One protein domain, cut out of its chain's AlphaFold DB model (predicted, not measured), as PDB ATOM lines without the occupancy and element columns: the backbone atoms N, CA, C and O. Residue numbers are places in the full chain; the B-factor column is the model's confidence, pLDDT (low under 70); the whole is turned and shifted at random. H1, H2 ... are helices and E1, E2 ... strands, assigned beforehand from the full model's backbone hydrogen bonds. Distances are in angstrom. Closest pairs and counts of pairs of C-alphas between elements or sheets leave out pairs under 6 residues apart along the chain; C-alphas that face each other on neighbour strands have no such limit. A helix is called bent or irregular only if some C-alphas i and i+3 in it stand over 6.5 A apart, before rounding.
ATOM      1  N   PRO A  37     150.722 176.862 215.768       59.00
ATOM      2  CA  PRO A  37     149.278 176.633 215.708       59.00
ATOM      3  C   PRO A  37     148.896 175.623 214.614       59.00
ATOM      4  O   PRO A  37     147.843 174.994 214.679       59.00
ATOM      5  N   SER A  38     149.752 175.435 213.599       74.94
ATOM      6  CA  SER A  38     149.409 174.663 212.403       74.94
ATOM      7  C   SER A  38     149.320 173.152 212.643       74.94
ATOM      8  O   SER A  38     148.450 172.512 212.055       74.94
ATOM      9  N   VAL A  39     150.158 172.574 213.516       86.25
ATOM     10  CA  VAL A  39     150.170 171.119 213.767       86.25
ATOM     11  C   VAL A  39     148.917 170.689 214.512       86.25
ATOM     12  O   VAL A  39     148.163 169.855 214.008       86.25
ATOM     13  N   MET A  40     148.647 171.298 215.668       87.31
ATOM     14  CA  MET A  40     147.448 171.007 216.460       87.31
ATOM     15  C   MET A  40     146.171 171.285 215.669       87.31
ATOM     16  O   MET A  40     145.247 170.463 215.662       87.31
ATOM     17  N   LYS A  41     146.147 172.396 214.920       87.12
ATOM     18  CA  LYS A  41     145.001 172.743 214.086       87.12
ATOM     19  C   LYS A  41     144.788 171.747 212.956       87.12
ATOM     20  O   LYS A  41     143.649 171.384 212.688       87.12
ATOM     21  N   LYS A  42     145.841 171.278 212.294       87.25
ATOM     22  CA  LYS A  42     145.704 170.350 211.164       87.25
ATOM     23  C   LYS A  42     145.415 168.913 211.606       87.25
ATOM     24  O   LYS A  42     144.642 168.246 210.928       87.25
ATOM     25  N   LEU A  43     145.986 168.446 212.717       88.38
ATOM     26  CA  LEU A  43     145.760 167.081 213.209       88.38
ATOM     27  C   LEU A  43     144.426 166.922 213.944       88.38
ATOM     28  O   LEU A  43     143.733 165.930 213.740       88.38
ATOM     29  N   PHE A  44     144.056 167.892 214.782       88.31
ATOM     30  CA  PHE A  44     142.921 167.754 215.703       88.31
ATOM     31  C   PHE A  44     141.842 168.824 215.516       88.31
ATOM     32  O   PHE A  44     140.841 168.813 216.225       88.31
ATOM     33  N   ASN A  45     142.012 169.752 214.566       87.38
ATOM     34  CA  ASN A  45     141.149 170.927 214.388       87.38
ATOM     35  C   ASN A  45     141.088 171.853 215.622       87.38
ATOM     36  O   ASN A  45     140.161 172.651 215.768       87.38
ATOM     37  N   ILE A  46     142.111 171.800 216.474       83.44
ATOM     38  CA  ILE A  46     142.209 172.574 217.713       83.44
ATOM     39  C   ILE A  46     143.123 173.780 217.475       83.44
ATOM     40  O   ILE A  46     144.277 173.620 217.091       83.44
ATOM     41  N   ASP A  47     142.589 174.988 217.658       77.75
ATOM     42  CA  ASP A  47     143.334 176.240 217.487       77.75
ATOM     43  C   ASP A  47     143.908 176.687 218.833       77.75
ATOM     44  O   ASP A  47     143.173 177.201 219.680       77.75
ATOM     45  N   VAL A  48     145.188 176.385 219.070       73.25
ATOM     46  CA  VAL A  48     145.826 176.561 220.380       73.25
ATOM     47  C   VAL A  48     147.295 176.935 220.302       73.25
ATOM     48  O   VAL A  48     147.987 176.651 219.330       73.25
ATOM     49  N   ASP A  49     147.762 177.511 221.408       74.19
ATOM     50  CA  ASP A  49     149.166 177.765 221.736       74.19
ATOM     51  C   ASP A  49     149.898 176.518 222.268       74.19
ATOM     52  O   ASP A  49     151.079 176.585 222.605       74.19
ATOM     53  N   LYS A  50     149.192 175.388 222.402       83.81
ATOM     54  CA  LYS A  50     149.742 174.138 222.927       83.81
ATOM     55  C   LYS A  50     150.513 173.379 221.862       83.81
ATOM     56  O   LYS A  50     150.165 173.374 220.685       83.81
ATOM     57  N   SER A  51     151.547 172.697 222.327       88.44
ATOM     58  CA  SER A  51     152.483 171.962 221.493       88.44
ATOM     59  C   SER A  51     152.304 170.465 221.685       88.44
ATOM     60  O   SER A  51     152.045 169.997 222.792       88.44
ATOM     61  N   PHE A  52     152.482 169.711 220.604       92.69
ATOM     62  CA  PHE A  52     152.495 168.256 220.651       92.69
ATOM     63  C   PHE A  52     153.944 167.774 220.782       92.69
ATOM     64  O   PHE A  52     154.753 167.973 219.874       92.69
ATOM     65  N   TYR A  53     154.269 167.154 221.917       94.50
ATOM     66  CA  TYR A  53     155.580 166.574 222.190       94.50
ATOM     67  C   TYR A  53     155.576 165.047 222.091       94.50
ATOM     68  O   TYR A  53     154.627 164.389 222.515       94.50
ATOM     69  N   ILE A  54     156.686 164.493 221.601       95.12
ATOM     70  CA  ILE A  54     157.049 163.081 221.743       95.12
ATOM     71  C   ILE A  54     158.168 162.986 222.775       95.12
ATOM     72  O   ILE A  54     159.208 163.628 222.636       95.12
ATOM     73  N   THR A  55     157.958 162.174 223.803       92.81
ATOM     74  CA  THR A  55     158.955 161.856 224.824       92.81
ATOM     75  C   THR A  55     159.775 160.652 224.376       92.81
ATOM     76  O   THR A  55     159.228 159.647 223.922       92.81
ATOM     77  N   PHE A  56     161.095 160.758 224.492       89.50
ATOM     78  CA  PHE A  56     162.021 159.686 224.148       89.50
ATOM     79  C   PHE A  56     161.967 158.541 225.183       89.50
ATOM     80  O   PHE A  56     161.443 158.712 226.288       89.50
ATOM     81  N   PRO A  57     162.522 157.357 224.862       86.50
ATOM     82  CA  PRO A  57     162.632 156.219 225.781       86.50
ATOM     83  C   PRO A  57     163.350 156.507 227.103       86.50
ATOM     84  O   PRO A  57     163.155 155.784 228.070       86.50
ATOM     85  N   ASP A  58     164.170 157.558 227.171       81.19
ATOM     86  CA  ASP A  58     164.829 157.983 228.411       81.19
ATOM     87  C   ASP A  58     163.908 158.735 229.387       81.19
ATOM     88  O   ASP A  58     164.331 159.054 230.499       81.19
ATOM     89  N   HIS A  59     162.665 159.020 228.983       80.62
ATOM     90  CA  HIS A  59     161.651 159.752 229.747       80.62
ATOM     91  C   HIS A  59     162.046 161.176 230.170       80.62
ATOM     92  O   HIS A  59     161.355 161.793 230.984       80.62
ATOM     93  N   LYS A  60     163.137 161.718 229.626       84.25
ATOM     94  CA  LYS A  60     163.661 163.048 229.965       84.25
ATOM     95  C   LYS A  60     163.654 163.966 228.759       84.25
ATOM     96  O   LYS A  60     163.297 165.136 228.879       84.25
ATOM     97  N   ASN A  61     164.050 163.442 227.607       86.69
ATOM     98  CA  ASN A  61     164.140 164.214 226.384       86.69
ATOM     99  C   ASN A  61     162.794 164.221 225.667       86.69
ATOM    100  O   ASN A  61     162.123 163.197 225.531       86.69
ATOM    101  N   GLN A  62     162.396 165.406 225.219       91.25
ATOM    102  CA  GLN A  62     161.146 165.625 224.511       91.25
ATOM    103  C   GLN A  62     161.411 166.387 223.224       91.25
ATOM    104  O   GLN A  62     162.187 167.341 223.188       91.25
ATOM    105  N   VAL A  63     160.723 165.971 222.172       91.88
ATOM    106  CA  VAL A  63     160.783 166.585 220.855       91.88
ATOM    107  C   VAL A  63     159.429 167.185 220.537       91.88
ATOM    108  O   VAL A  63     158.417 166.487 220.531       91.88
ATOM    109  N   GLN A  64     159.416 168.483 220.261       93.25
ATOM    110  CA  GLN A  64     158.230 169.177 219.783       93.25
ATOM    111  C   GLN A  64     158.008 168.872 218.304       93.25
ATOM    112  O   GLN A  64     158.918 169.057 217.500       93.25
ATOM    113  N   LEU A  65     156.797 168.466 217.934       93.56
ATOM    114  CA  LEU A  65     156.388 168.305 216.544       93.56
ATOM    115  C   LEU A  65     156.057 169.670 215.931       93.56
ATOM    116  O   LEU A  65     155.180 170.377 216.430       93.56
ATOM    117  N   THR A  66     156.755 170.041 214.859       91.12
ATOM    118  CA  THR A  66     156.702 171.403 214.301       91.12
ATOM    119  C   THR A  66     156.417 171.452 212.807       91.12
ATOM    120  O   THR A  66     155.812 172.420 212.358       91.12
ATOM    121  N   GLU A  67     156.810 170.437 212.030       89.75
ATOM    122  CA  GLU A  67     156.669 170.467 210.567       89.75
ATOM    123  C   GLU A  67     155.885 169.272 210.026       89.75
ATOM    124  O   GLU A  67     156.089 168.137 210.447       89.75
ATOM    125  N   PHE A  68     155.017 169.510 209.041       88.38
ATOM    126  CA  PHE A  68     154.517 168.437 208.185       88.38
ATOM    127  C   PHE A  68     155.551 168.172 207.104       88.38
ATOM    128  O   PHE A  68     155.961 169.090 206.398       88.38
ATOM    129  N   THR A  69     155.944 166.916 206.969       86.94
ATOM    130  CA  THR A  69     156.948 166.490 206.004       86.94
ATOM    131  C   THR A  69     156.503 165.205 205.328       86.94
ATOM    132  O   THR A  69     155.568 164.533 205.762       86.94
ATOM    133  N   GLU A  70     157.167 164.872 204.241       79.31
ATOM    134  CA  GLU A  70     156.887 163.713 203.421       79.31
ATOM    135  C   GLU A  70     158.208 162.980 203.208       79.31
ATOM    136  O   GLU A  70     159.191 163.577 202.770       79.31
ATOM    137  N   ILE A  71     158.252 161.689 203.551       68.81
ATOM    138  CA  ILE A  71     159.392 160.850 203.175       68.81
ATOM    139  C   ILE A  71     159.046 160.222 201.833       68.81
ATOM    140  O   ILE A  71     158.185 159.341 201.753       68.81
ATOM    141  N   ASP A  72     159.729 160.683 200.788       56.53
ATOM    142  CA  ASP A  72     159.692 160.054 199.474       56.53
ATOM    143  C   ASP A  72     160.453 158.726 199.548       56.53
ATOM    144  O   ASP A  72     161.685 158.667 199.512       56.53
ATOM    145  N   THR A  73     159.709 157.633 199.704       55.53
ATOM    146  CA  THR A  73     160.219 156.333 199.284       55.53
ATOM    147  C   THR A  73     159.727 156.130 197.864       55.53
ATOM    148  O   THR A  73     158.538 156.281 197.637       55.53
ATOM    149  N   SER A  74     160.625 155.764 196.944       50.75
ATOM    150  CA  SER A  74     160.477 155.702 195.469       50.75
ATOM    151  C   SER A  74     159.167 155.179 194.830       50.75
ATOM    152  O   SER A  74     159.075 155.157 193.602       50.75
ATOM    153  N   LYS A  75     158.169 154.727 195.600       44.22
ATOM    154  CA  LYS A  75     156.820 154.362 195.147       44.22
ATOM    155  C   LYS A  75     155.666 154.748 196.088       44.22
ATOM    156  O   LYS A  75     154.533 154.578 195.670       44.22
ATOM    157  N   ASP A  76     155.926 155.259 197.293       53.91
ATOM    158  CA  ASP A  76     154.907 155.664 198.271       53.91
ATOM    159  C   ASP A  76     155.449 156.808 199.139       53.91
ATOM    160  O   ASP A  76     156.374 156.612 199.941       53.91
ATOM    161  N   THR A  77     154.857 157.991 198.999       62.44
ATOM    162  CA  THR A  77     155.121 159.118 199.890       62.44
ATOM    163  C   THR A  77     154.298 158.945 201.157       62.44
ATOM    164  O   THR A  77     153.068 158.998 201.117       62.44
ATOM    165  N   LYS A  78     154.967 158.729 202.292       73.12
ATOM    166  CA  LYS A  78     154.294 158.684 203.594       73.12
ATOM    167  C   LYS A  78     154.373 160.057 204.250       73.12
ATOM    168  O   LYS A  78     155.485 160.578 204.399       73.12
ATOM    169  N   PRO A  79     153.236 160.657 204.632       85.69
ATOM    170  CA  PRO A  79     153.269 161.939 205.289       85.69
ATOM    171  C   PRO A  79     153.487 161.752 206.795       85.69
ATOM    172  O   PRO A  79     152.898 160.885 207.438       85.69
ATOM    173  N   TYR A  80     154.333 162.604 207.358       91.25
ATOM    174  CA  TYR A  80     154.705 162.610 208.765       91.25
ATOM    175  C   TYR A  80     154.536 164.005 209.358       91.25
ATOM    176  O   TYR A  80     154.511 165.012 208.644       91.25
ATOM    177  N   VAL A  81     154.474 164.066 210.685       92.62
ATOM    178  CA  VAL A  81     154.804 165.284 211.424       92.62
ATOM    179  C   VAL A  81     156.150 165.072 212.091       92.62
ATOM    180  O   VAL A  81     156.331 164.104 212.828       92.62
ATOM    181  N   LYS A  82     157.103 165.954 211.811       92.94
ATOM    182  CA  LYS A  82     158.464 165.872 212.314       92.94
ATOM    183  C   LYS A  82     158.724 166.929 213.378       92.94
ATOM    184  O   LYS A  82     158.239 168.060 213.310       92.94
ATOM    185  N   GLY A  83     159.524 166.527 214.351       92.25
ATOM    186  CA  GLY A  83     160.175 167.392 215.315       92.25
ATOM    187  C   GLY A  83     161.652 167.048 215.432       92.25
ATOM    188  O   GLY A  83     162.058 165.925 215.126       92.25
ATOM    189  N   VAL A  84     162.450 168.003 215.893       91.00
ATOM    190  CA  VAL A  84     163.892 167.847 216.113       91.00
ATOM    191  C   VAL A  84     164.220 168.231 217.554       91.00
ATOM    192  O   VAL A  84     163.589 169.128 218.119       91.00
ATOM    193  N   LEU A  85     165.174 167.537 218.172       88.00
ATOM    194  CA  LEU A  85     165.584 167.825 219.541       88.00
ATOM    195  C   LEU A  85     166.300 169.183 219.612       88.00
ATOM    196  O   LEU A  85     167.222 169.464 218.848       88.00
ATOM    197  N   SER A  86     165.883 170.036 220.547       82.88
ATOM    198  CA  SER A  86     166.302 171.446 220.608       82.88
ATOM    199  C   SER A  86     167.803 171.652 220.825       82.88
ATOM    200  O   SER A  86     168.362 172.644 220.363       82.88
ATOM    201  N   ASN A  87     168.465 170.726 221.518       80.12
ATOM    202  CA  ASN A  87     169.900 170.750 221.794       80.12
ATOM    203  C   ASN A  87     170.716 169.816 220.880       80.12
ATOM    204  O   ASN A  87     171.938 169.780 221.015       80.12
ATOM    205  N   ASN A  88     170.078 169.062 219.975       81.75
ATOM    206  CA  ASN A  88     170.767 168.154 219.062       81.75
ATOM    207  C   ASN A  88     169.952 167.906 217.781       81.75
ATOM    208  O   ASN A  88     169.042 167.079 217.751       81.75
ATOM    209  N   GLU A  89     170.329 168.584 216.697       82.69
ATOM    210  CA  GLU A  89     169.586 168.528 215.435       82.69
ATOM    211  C   GLU A  89     169.621 167.167 214.725       82.69
ATOM    212  O   GLU A  89     168.795 166.897 213.853       82.69
ATOM    213  N   TYR A  90     170.559 166.296 215.107       84.38
ATOM    214  CA  TYR A  90     170.672 164.955 214.540       84.38
ATOM    215  C   TYR A  90     169.562 164.021 215.024       84.38
ATOM    216  O   TYR A  90     169.283 163.013 214.375       84.38
ATOM    217  N   TYR A  91     168.914 164.368 216.135       86.50
ATOM    218  CA  TYR A  91     167.838 163.594 216.729       86.50
ATOM    219  C   TYR A  91     166.481 164.150 216.333       86.50
ATOM    220  O   TYR A  91     166.143 165.295 216.637       86.50
ATOM    221  N   ALA A  92     165.670 163.312 215.697       89.88
ATOM    222  CA  ALA A  92     164.335 163.686 215.254       89.88
ATOM    223  C   ALA A  92     163.299 162.615 215.594       89.88
ATOM    224  O   ALA A  92     163.602 161.422 215.656       89.88
ATOM    225  N   ALA A  93     162.062 163.065 215.783       93.38
ATOM    226  CA  ALA A  93     160.893 162.215 215.921       93.38
ATOM    227  C   ALA A  93     159.946 162.464 214.747       93.38
ATOM    228  O   ALA A  93     159.651 163.613 214.421       93.38
ATOM    229  N   TRP A  94     159.474 161.389 214.126       93.88
ATOM    230  CA  TRP A  94     158.590 161.414 212.964       93.88
ATOM    231  C   TRP A  94     157.303 160.670 213.310       93.88
ATOM    232  O   TRP A  94     157.295 159.441 213.356       93.88
ATOM    233  N   LEU A  95     156.225 161.405 213.571       95.50
ATOM    234  CA  LEU A  95     154.896 160.863 213.842       95.50
ATOM    235  C   LEU A  95     154.196 160.519 212.525       95.50
ATOM    236  O   LEU A  95     153.969 161.409 211.703       95.50
ATOM    237  N   ASP A  96     153.817 159.259 212.330       93.69
ATOM    238  CA  ASP A  96     152.938 158.871 211.224       93.69
ATOM    239  C   ASP A  96     151.489 159.132 211.640       93.69
ATOM    240  O   ASP A  96     150.823 158.325 212.291       93.69
ATOM    241  N   TYR A  97     151.017 160.321 211.274       92.12
ATOM    242  CA  TYR A  97     149.698 160.803 211.657       92.12
ATOM    243  C   TYR A  97     148.554 160.150 210.868       92.12
ATOM    244  O   TYR A  97     147.392 160.330 211.225       92.12
ATOM    245  N   THR A  98     148.858 159.392 209.808       91.00
ATOM    246  CA  THR A  98     147.837 158.666 209.030       91.00
ATOM    247  C   THR A  98     147.355 157.407 209.739       91.00
ATOM    248  O   THR A  98     146.258 156.933 209.467       91.00
ATOM    249  N   ASN A  99     148.157 156.912 210.682       93.44
ATOM    250  CA  ASN A  99     147.894 155.720 211.481       93.44
ATOM    251  C   ASN A  99     147.566 156.062 212.949       93.44
ATOM    252  O   ASN A  99     147.753 155.235 213.844       93.44
ATOM    253  N   ILE A 100     147.070 157.280 213.214       94.88
ATOM    254  CA  ILE A 100     146.485 157.622 214.518       94.88
ATOM    255  C   ILE A 100     145.244 156.754 214.731       94.88
ATOM    256  O   ILE A 100     144.279 156.831 213.974       94.88
ATOM    257  N   THR A 101     145.266 155.955 215.793       95.44
ATOM    258  CA  THR A 101     144.189 155.027 216.140       95.44
ATOM    259  C   THR A 101     143.536 155.470 217.441       95.44
ATOM    260  O   THR A 101     144.168 155.481 218.496       95.44
ATOM    261  N   ALA A 102     142.266 155.865 217.361       93.88
ATOM    262  CA  ALA A 102     141.468 156.274 218.511       93.88
ATOM    263  C   ALA A 102     141.194 155.091 219.452       93.88
ATOM    264  O   ALA A 102     140.725 154.044 219.010       93.88
ATOM    265  N   LEU A 103     141.413 155.287 220.751       92.31
ATOM    266  CA  LEU A 103     141.117 154.307 221.791       92.31
ATOM    267  C   LEU A 103     139.844 154.713 222.534       92.31
ATOM    268  O   LEU A 103     139.813 155.700 223.273       92.31
ATOM    269  N   ASN A 104     138.780 153.931 222.376       83.62
ATOM    270  CA  ASN A 104     137.506 154.169 223.056       83.62
ATOM    271  C   ASN A 104     137.493 153.602 224.492       83.62
ATOM    272  O   ASN A 104     136.603 152.840 224.853       83.62
ATOM    273  N   ILE A 105     138.511 153.942 225.290       82.94
ATOM    274  CA  ILE A 105     138.731 153.401 226.649       82.94
ATOM    275  C   ILE A 105     138.603 154.455 227.756       82.94
ATOM    276  O   ILE A 105     138.761 154.168 228.938       82.94
ATOM    277  N   SER A 106     138.350 155.714 227.396       82.38
ATOM    278  CA  SER A 106     138.243 156.785 228.384       82.38
ATOM    279  C   SER A 106     136.863 156.817 229.037       82.38
ATOM    280  O   SER A 106     135.854 157.052 228.377       82.38
ATOM    281  N   ASN A 107     136.827 156.720 230.368       84.62
ATOM    282  CA  ASN A 107     135.621 157.001 231.154       84.62
ATOM    283  C   ASN A 107     135.323 158.510 231.273       84.62
ATOM    284  O   ASN A 107     134.257 158.903 231.751       84.62
ATOM    285  N   ASN A 108     136.259 159.375 230.861       89.94
ATOM    286  CA  ASN A 108     136.096 160.824 230.876       89.94
ATOM    287  C   ASN A 108     135.822 161.342 229.459       89.94
ATOM    288  O   ASN A 108     136.705 161.330 228.604       89.94
ATOM    289  N   LYS A 109     134.620 161.888 229.245       88.88
ATOM    290  CA  LYS A 109     134.164 162.445 227.958       88.88
ATOM    291  C   LYS A 109     135.030 163.578 227.390       88.88
ATOM    292  O   LYS A 109     134.905 163.892 226.214       88.88
ATOM    293  N   ASN A 110     135.848 164.221 228.222       92.06
ATOM    294  CA  ASN A 110     136.742 165.296 227.794       92.06
ATOM    295  C   ASN A 110     138.136 164.784 227.413       92.06
ATOM    296  O   ASN A 110     138.941 165.571 226.932       92.06
ATOM    297  N   ILE A 111     138.425 163.501 227.639       93.25
ATOM    298  CA  ILE A 111     139.710 162.888 227.319       93.25
ATOM    299  C   ILE A 111     139.534 161.976 226.112       93.25
ATOM    300  O   ILE A 111     138.803 160.986 226.169       93.25
ATOM    301  N   PHE A 112     140.242 162.297 225.036       92.69
ATOM    302  CA  PHE A 112     140.407 161.438 223.875       92.69
ATOM    303  C   PHE A 112     141.746 160.715 223.971       92.69
ATOM    304  O   PHE A 112     142.799 161.350 223.930       92.69
ATOM    305  N   LYS A 113     141.711 159.388 224.103       94.12
ATOM    306  CA  LYS A 113     142.923 158.570 224.068       94.12
ATOM    307  C   LYS A 113     143.158 158.063 222.656       94.12
ATOM    308  O   LYS A 113     142.214 157.688 221.963       94.12
ATOM    309  N   PHE A 114     144.410 158.031 222.232       95.38
ATOM    310  CA  PHE A 114     144.799 157.473 220.946       95.38
ATOM    311  C   PHE A 114     146.208 156.904 221.016       95.38
ATOM    312  O   PHE A 114     147.020 157.297 221.855       95.38
ATOM    313  N   VAL A 115     146.505 155.998 220.094       96.62
ATOM    314  CA  VAL A 115     147.869 155.556 219.828       96.62
ATOM    315  C   VAL A 115     148.307 156.051 218.470       96.62
ATOM    316  O   VAL A 115     147.495 156.195 217.552       96.62
ATOM    317  N   ALA A 116     149.594 156.333 218.344       96.38
ATOM    318  CA  ALA A 116     150.161 156.758 217.082       96.38
ATOM    319  C   ALA A 116     151.582 156.213 216.921       96.38
ATOM    320  O   ALA A 116     152.396 156.315 217.848       96.38
ATOM    321  N   PRO A 117     151.897 155.620 215.763       95.88
ATOM    322  CA  PRO A 117     153.250 155.196 215.451       95.88
ATOM    323  C   PRO A 117     154.164 156.406 215.255       95.88
ATOM    324  O   PRO A 117     153.810 157.382 214.588       95.88
ATOM    325  N   TYR A 118     155.379 156.320 215.785       95.19
ATOM    326  CA  TYR A 118     156.429 157.287 215.496       95.19
ATOM    327  C   TYR A 118     157.783 156.612 215.335       95.19
ATOM    328  O   TYR A 118     158.058 155.557 215.906       95.19
ATOM    329  N   THR A 119     158.640 157.234 214.535       93.19
ATOM    330  CA  THR A 119     160.021 156.796 214.338       93.19
ATOM    331  C   THR A 119     160.964 157.794 214.984       93.19
ATOM    332  O   THR A 119     160.875 158.992 214.716       93.19
ATOM    333  N   LEU A 120     161.870 157.301 215.822       91.69
ATOM    334  CA  LEU A 120     163.017 158.073 216.283       91.69
ATOM    335  C   LEU A 120     164.182 157.828 215.339       91.69
ATOM    336  O   LEU A 120     164.481 156.675 215.021       91.69
ATOM    337  N   THR A 121     164.822 158.905 214.902       88.00
ATOM    338  CA  THR A 121     165.966 158.847 213.995       88.00
ATOM    339  C   THR A 121     167.156 159.591 214.567       88.00
ATOM    340  O   THR A 121     166.982 160.677 215.125       88.00
ATOM    341  N   ASN A 122     168.349 159.047 214.340       85.50
ATOM    342  CA  ASN A 122     169.619 159.729 214.550       85.50
ATOM    343  C   ASN A 122     170.354 159.825 213.205       85.50
ATOM    344  O   ASN A 122     170.837 158.818 212.682       85.50
ATOM    345  N   SER A 123     170.417 161.026 212.628       77.81
ATOM    346  CA  SER A 123     171.047 161.254 211.321       77.81
ATOM    347  C   SER A 123     172.576 161.319 211.383       77.81
ATOM    348  O   SER A 123     173.222 161.396 210.339       77.81
ATOM    349  N   ASN A 124     173.165 161.294 212.581       73.38
ATOM    350  CA  ASN A 124     174.604 161.210 212.785       73.38
ATOM    351  C   ASN A 124     174.917 160.303 213.990       73.38
ATOM    352  O   ASN A 124     175.060 160.803 215.107       73.38
ATOM    353  N   PRO A 125     175.083 158.987 213.780       65.00
ATOM    354  CA  PRO A 125     175.382 158.036 214.855       65.00
ATOM    355  C   PRO A 125     176.676 158.358 215.621       65.00
ATOM    356  O   PRO A 125     176.816 158.027 216.791       65.00
ATOM    357  N   ASP A 126     177.636 159.045 214.992       64.12
ATOM    358  CA  ASP A 126     178.862 159.482 215.668       64.12
ATOM    359  C   ASP A 126     178.641 160.681 216.610       64.12
ATOM    360  O   ASP A 126     179.513 160.980 217.435       64.12
ATOM    361  N   SER A 127     177.487 161.356 216.526       60.88
ATOM    362  CA  SER A 127     177.124 162.474 217.408       60.88
ATOM    363  C   SER A 127     176.864 162.047 218.857       60.88
ATOM    364  O   SER A 127     176.948 162.879 219.763       60.88
ATOM    365  N   ASP A 128     176.661 160.750 219.100       57.28
ATOM    366  CA  ASP A 128     176.333 160.183 220.417       57.28
ATOM    367  C   ASP A 128     177.449 160.403 221.442       57.28
ATOM    368  O   ASP A 128     177.189 160.520 222.640       57.28
ATOM    369  N   LYS A 129     178.689 160.574 220.961       55.19
ATOM    370  CA  LYS A 129     179.889 160.837 221.774       55.19
ATOM    371  C   LYS A 129     179.872 162.199 222.476       55.19
ATOM    372  O   LYS A 129     180.551 162.354 223.485       55.19
ATOM    373  N   ASN A 130     179.117 163.167 221.949       53.19
ATOM    374  CA  ASN A 130     179.004 164.526 222.496       53.19
ATOM    375  C   ASN A 130     177.565 164.880 222.902       53.19
ATOM    376  O   ASN A 130     177.282 166.032 223.232       53.19
ATOM    377  N   SER A 131     176.653 163.911 222.849       56.88
ATOM    378  CA  SER A 131     175.250 164.112 223.181       56.88
ATOM    379  C   SER A 131     175.050 164.039 224.695       56.88
ATOM    380  O   SER A 131     175.513 163.102 225.338       56.88
ATOM    381  N   SER A 132     174.327 165.002 225.274       57.81
ATOM    382  CA  SER A 132     173.896 164.960 226.681       57.81
ATOM    383  C   SER A 132     172.656 164.080 226.890       57.81
ATOM    384  O   SER A 132     171.937 164.249 227.874       57.81
ATOM    385  N   LEU A 133     172.341 163.222 225.918       64.25
ATOM    386  CA  LEU A 133     171.266 162.250 226.021       64.25
ATOM    387  C   LEU A 133     171.700 161.153 226.990       64.25
ATOM    388  O   LEU A 133     172.718 160.506 226.776       64.25
ATOM    389  N   ASP A 134     170.879 160.889 228.003       56.94
ATOM    390  CA  ASP A 134     171.092 159.769 228.927       56.94
ATOM    391  C   ASP A 134     170.916 158.397 228.239       56.94
ATOM    392  O   ASP A 134     171.186 157.353 228.831       56.94
ATOM    393  N   CYS A 135     170.479 158.387 226.974       56.44
ATOM    394  CA  CYS A 135     170.401 157.215 226.116       56.44
ATOM    395  C   CYS A 135     171.390 157.355 224.949       56.44
ATOM    396  O   CYS A 135     171.031 157.804 223.862       56.44
ATOM    397  N   HIS A 136     172.644 156.959 225.184       53.62
ATOM    398  CA  HIS A 136     173.718 156.978 224.178       53.62
ATOM    399  C   HIS A 136     173.544 155.945 223.046       53.62
ATOM    400  O   HIS A 136     174.334 155.950 222.112       53.62
ATOM    401  N   ASP A 137     172.526 155.079 223.115       58.00
ATOM    402  CA  ASP A 137     172.318 153.953 222.191       58.00
ATOM    403  C   ASP A 137     170.986 154.037 221.420       58.00
ATOM    404  O   ASP A 137     170.426 153.015 220.989       58.00
ATOM    405  N   LEU A 138     170.440 155.244 221.245       60.88
ATOM    406  CA  LEU A 138     169.255 155.424 220.414       60.88
ATOM    407  C   LEU A 138     169.598 155.037 218.962       60.88
ATOM    408  O   LEU A 138     170.476 155.630 218.340       60.88
ATOM    409  N   PRO A 139     168.936 154.016 218.398       61.16
ATOM    410  CA  PRO A 139     169.262 153.537 217.061       61.16
ATOM    411  C   PRO A 139     169.007 154.588 215.982       61.16
ATOM    412  O   PRO A 139     168.094 155.400 216.105       61.16
ATOM    413  N   SER A 140     169.749 154.483 214.872       68.38
ATOM    414  CA  SER A 140     169.619 155.378 213.712       68.38
ATOM    415  C   SER A 140     168.186 155.481 213.183       68.38
ATOM    416  O   SER A 140     167.793 156.546 212.714       68.38
ATOM    417  N   SER A 141     167.399 154.406 213.299       83.06
ATOM    418  CA  SER A 141     165.955 154.403 213.071       83.06
ATOM    419  C   SER A 141     165.269 153.334 213.929       83.06
ATOM    420  O   SER A 141     165.474 152.131 213.720       83.06
ATOM    421  N   ALA A 142     164.414 153.751 214.862       90.44
ATOM    422  CA  ALA A 142     163.557 152.862 215.649       90.44
ATOM    423  C   ALA A 142     162.091 153.260 215.587       90.44
ATOM    424  O   ALA A 142     161.747 154.419 215.804       90.44
ATOM    425  N   LEU A 143     161.244 152.257 215.364       94.00
ATOM    426  CA  LEU A 143     159.800 152.394 215.363       94.00
ATOM    427  C   LEU A 143     159.244 152.140 216.768       94.00
ATOM    428  O   LEU A 143     159.561 151.129 217.403       94.00
ATOM    429  N   TYR A 144     158.374 153.039 217.204       95.25
ATOM    430  CA  TYR A 144     157.633 152.971 218.455       95.25
ATOM    431  C   TYR A 144     156.140 153.153 218.192       95.25
ATOM    432  O   TYR A 144     155.737 153.757 217.193       95.25
ATOM    433  N   LEU A 145     155.326 152.668 219.122       96.94
ATOM    434  CA  LEU A 145     153.934 153.071 219.270       96.94
ATOM    435  C   LEU A 145     153.828 153.947 220.516       96.94
ATOM    436  O   LEU A 145     154.178 153.492 221.601       96.94
ATOM    437  N   GLY A 146     153.379 155.190 220.368       96.12
ATOM    438  CA  GLY A 146     153.108 156.081 221.496       96.12
ATOM    439  C   GLY A 146     151.638 156.042 221.875       96.12
ATOM    440  O   GLY A 146     150.793 155.933 220.988       96.12
ATOM    441  N   ALA A 147     151.339 156.159 223.166       95.56
ATOM    442  CA  ALA A 147     149.987 156.367 223.664       95.56
ATOM    443  C   ALA A 147     149.835 157.775 224.228       95.56
ATOM    444  O   ALA A 147     150.669 158.244 225.012       95.56
ATOM    445  N   PHE A 148     148.756 158.431 223.818       95.38
ATOM    446  CA  PHE A 148     148.525 159.846 224.030       95.38
ATOM    447  C   PHE A 148     147.110 160.105 224.542       95.38
ATOM    448  O   PHE A 148     146.152 159.453 224.125       95.38
ATOM    449  N   GLU A 149     146.980 161.091 225.421       94.44
ATOM    450  CA  GLU A 149     145.699 161.636 225.866       94.44
ATOM    451  C   GLU A 149     145.602 163.089 225.426       94.44
ATOM    452  O   GLU A 149     146.467 163.897 225.759       94.44
ATOM    453  N   LEU A 150     144.538 163.416 224.704       93.88
ATOM    454  CA  LEU A 150     144.124 164.777 224.408       93.88
ATOM    455  C   LEU A 150     143.005 165.171 225.370       93.88
ATOM    456  O   LEU A 150     141.933 164.566 225.361       93.88
ATOM    457  N   ASP A 151     143.242 166.203 226.170       93.69
ATOM    458  CA  ASP A 151     142.220 166.818 227.015       93.69
ATOM    459  C   ASP A 151     141.565 167.988 226.278       93.69
ATOM    460  O   ASP A 151     142.202 169.009 226.051       93.69
ATOM    461  N   TYR A 152     140.285 167.876 225.928       89.31
ATOM    462  CA  TYR A 152     139.544 168.921 225.211       89.31
ATOM    463  C   TYR A 152     139.246 170.176 226.045       89.31
ATOM    464  O   TYR A 152     138.850 171.196 225.482       89.31
ATOM    465  N   LEU A 153     139.400 170.134 227.374       91.12
ATOM    466  CA  LEU A 153     139.254 171.325 228.215       91.12
ATOM    467  C   LEU A 153     140.529 172.162 228.220       91.12
ATOM    468  O   LEU A 153     140.463 173.389 228.152       91.12
ATOM    469  N   THR A 154     141.685 171.505 228.330       91.19
ATOM    470  CA  THR A 154     142.989 172.183 228.399       91.19
ATOM    471  C   THR A 154     143.692 172.274 227.047       91.19
ATOM    472  O   THR A 154     144.635 173.050 226.900       91.19
ATOM    473  N   ASN A 155     143.215 171.510 226.063       89.75
ATOM    474  CA  ASN A 155     143.819 171.263 224.756       89.75
ATOM    475  C   ASN A 155     145.254 170.724 224.810       89.75
ATOM    476  O   ASN A 155     146.014 170.856 223.848       89.75
ATOM    477  N   ASN A 156     145.636 170.125 225.935       91.44
ATOM    478  CA  ASN A 156     146.943 169.512 226.098       91.44
ATOM    479  C   ASN A 156     146.930 168.090 225.541       91.44
ATOM    480  O   ASN A 156     145.970 167.349 225.755       91.44
ATOM    481  N   ILE A 157     148.027 167.712 224.883       93.25
ATOM    482  CA  ILE A 157     148.321 166.321 224.548       93.25
ATOM    483  C   ILE A 157     149.442 165.839 225.457       93.25
ATOM    484  O   ILE A 157     150.535 166.402 225.441       93.25
ATOM    485  N   ASN A 158     149.175 164.779 226.210       93.25
ATOM    486  CA  ASN A 158     150.157 164.136 227.069       93.25
ATOM    487  C   ASN A 158     150.454 162.736 226.549       93.25
ATOM    488  O   ASN A 158     149.540 161.942 226.337       93.25
ATOM    489  N   GLN A 159     151.734 162.417 226.382       95.12
ATOM    490  CA  GLN A 159     152.158 161.042 226.163       95.12
ATOM    491  C   GLN A 159     152.215 160.320 227.511       95.12
ATOM    492  O   GLN A 159     152.939 160.750 228.407       95.12
ATOM    493  N   TYR A 160     151.463 159.231 227.650       92.50
ATOM    494  CA  TYR A 160     151.399 158.448 228.890       92.50
ATOM    495  C   TYR A 160     152.048 157.068 228.769       92.50
ATOM    496  O   TYR A 160     152.301 156.420 229.780       92.50
ATOM    497  N   GLY A 161     152.343 156.623 227.545       92.88
ATOM    498  CA  GLY A 161     152.984 155.338 227.292       92.88
ATOM    499  C   GLY A 161     153.741 155.313 225.971       92.88
ATOM    500  O   GLY A 161     153.529 156.148 225.085       92.88
ATOM    501  N   GLN A 162     154.646 154.348 225.844       94.31
ATOM    502  CA  GLN A 162     155.310 154.011 224.589       94.31
ATOM    503  C   GLN A 162     155.739 152.546 224.597       94.31
ATOM    504  O   GLN A 162     156.180 152.046 225.628       94.31
ATOM    505  N   GLN A 163     155.690 151.900 223.436       95.00
ATOM    506  CA  GLN A 163     156.239 150.564 223.231       95.00
ATOM    507  C   GLN A 163     157.200 150.567 222.046       95.00
ATOM    508  O   GLN A 163     156.878 151.048 220.959       95.00
ATOM    509  N   PHE A 164     158.382 149.991 222.249       93.50
ATOM    510  CA  PHE A 164     159.340 149.742 221.178       93.50
ATOM    511  C   PHE A 164     158.856 148.592 220.289       93.50
ATOM    512  O   PHE A 164     158.585 147.500 220.792       93.50
ATOM    513  N   LEU A 165     158.763 148.827 218.976       93.38
ATOM    514  CA  LEU A 165     158.289 147.833 218.004       93.38
ATOM    515  C   LEU A 165     159.444 147.159 217.245       93.38
ATOM    516  O   LEU A 165     159.366 145.973 216.905       93.38
ATOM    517  N   GLY A 166     160.534 147.892 216.995       91.00
ATOM    518  CA  GLY A 166     161.745 147.342 216.384       91.00
ATOM    519  C   GLY A 166     162.679 148.385 215.762       91.00
ATOM    520  O   GLY A 166     162.264 149.482 215.382       91.00
ATOM    521  N   LYS A 167     163.965 148.021 215.629       90.62
ATOM    522  CA  LYS A 167     164.924 148.741 214.771       90.62
ATOM    523  C   LYS A 167     164.657 148.352 213.324       90.62
ATOM    524  O   LYS A 167     164.192 147.238 213.081       90.62
ATOM    525  N   TYR A 168     164.931 149.260 212.389       88.44
ATOM    526  CA  TYR A 168     164.764 149.014 210.950       88.44
ATOM    527  C   TYR A 168     163.433 148.323 210.653       88.44
ATOM    528  O   TYR A 168     163.385 147.213 210.135       88.44
ATOM    529  N   SER A 169     162.343 148.908 211.138       91.12
ATOM    530  CA  SER A 169     161.019 148.302 211.088       91.12
ATOM    531  C   SER A 169     160.037 149.272 210.463       91.12
ATOM    532  O   SER A 169     160.143 150.482 210.648       91.12
ATOM    533  N   THR A 170     159.078 148.747 209.710       90.75
ATOM    534  CA  THR A 170     158.018 149.547 209.092       90.75
ATOM    535  C   THR A 170     156.664 149.060 209.563       90.75
ATOM    536  O   THR A 170     156.383 147.863 209.465       90.75
ATOM    537  N   LEU A 171     155.811 149.985 209.999       92.81
ATOM    538  CA  LEU A 171     154.407 149.687 210.238       92.81
ATOM    539  C   LEU A 171     153.732 149.278 208.924       92.81
ATOM    540  O   LEU A 171     153.903 149.944 207.896       92.81
ATOM    541  N   THR A 172     152.973 148.187 208.981       92.75
ATOM    542  CA  THR A 172     152.157 147.695 207.863       92.75
ATOM    543  C   THR A 172     150.667 147.786 208.149       92.75
ATOM    544  O   THR A 172     149.917 148.133 207.244       92.75
TER     545      THR A 172
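What this domain is: This is residues 37 to 172 of the 223 residues of an uncharacterized protein of Pseudoalteromonas sp. SR41-4 (UniProt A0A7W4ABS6). A strongly twisted sheet curls back on itself into a small, uneven barrel of E1, E2, E3, E4, E6, E7 and E8, nearly closed where E8 comes near E1, while the bent hairpin of E2 and E3 reaches away from it to the turn at residues 74 and 75. Short H1 packs on E2, H2 only grazes the sheet at E4, and the last strand, E9, folds back from the end of E8 near E7. The printed part has 136 residues, with two named helices and nine named strands in the order H1, E1 to E6, H2, E7, E8, E9. The sheet is branched at E6 and antiparallel in its neighbour pairs, and the class is mostly strand. The whole is compact, with a radius of gyration of the C-alphas of 15.0 A and spans of 46 by 37 by 27 A.

How they stand to each other: H1, residues 37 to 44, is on the sheet at a height of 7.2 A over the sheet; its closest C-alphas to E2, residues 62 to 73, are those of Val 39 and Thr 66, 6.6 A apart. H1 lies over none of the strands, but only just: 2 of its 8 C-alphas fall on E2. E1, residues 53 to 55, E2, E3, residues 76 to 85, and E4, residues 88 to 95, form a meander, each strand the antiparallel neighbour of the one before. E1 and E2 are a hairpin, with N 54 and O 63 at 2.8 A. E2 bends by 81 degrees at residue 66, and its residues 65 to 73 pair with E3, where N 69 and O 80 are 2.9 A apart. E3 and E4 are a hairpin, with N 83 and O 93 at 2.9 A. E6, residues 111 to 122, has E4 and E5, residues 101 to 103, on one side and E7, residues 141 to 151, on the other side. N 94 and O 119 are 2.8 A apart between E4 and E6, N 101 and O 115 2.8 A between E5 and E6, and N 116 and O 146 2.9 A between E6 and E7. H2, residues 125 to 130, only grazes the sheet; its closest C-alphas to E4 are those of Ser 127 and Tyr 90, 7.5 A apart. E7 and E8, residues 156 to 167, are a hairpin, with N 145 and O 163 at 2.9 A. E8 and E1 are edge strands, and their closest C-alphas, of Gln 159 and Ile 54, are 6.9 A apart. E9, residues 169 to 172, pairs with no named strand; its closest C-alphas to E7 are those of Ser 169 and Leu 143, 6.0 A apart. H1 and H2 are apart. In H1 every O i to N i+4 pair is within hydrogen-bond range; in H2 0 of 2 are, and 1 of 3 O i to N i+3 pairs is.

Where its parts are: H1 begins at C-alpha 37, (149.278, 176.633, 215.708), and is 10.9 A long. E2 measures 26.9 A, E3 26.7 A and E4 18.2 A. E6 measures 32.7 A, from C-alpha 111 at (139.710, 162.888, 227.319). H2, 10.7 A long, is neither bent nor irregular, but only just: C-alphas 126 and 129 are 6.3 A apart. E7 measures 30.2 A and E8 29.7 A. E9 ends at C-alpha 172, (152.157, 147.695, 207.863).

The domain as a whole: The C-alphas of Lys 109 and Asp 126, the two farthest apart, are 46.5 A from each other. The printed part has no cut and no long link. The mean pLDDT of the printed part is 84.0; residue 37, residues 71 to 77 and residues 125 to 140 are under 70.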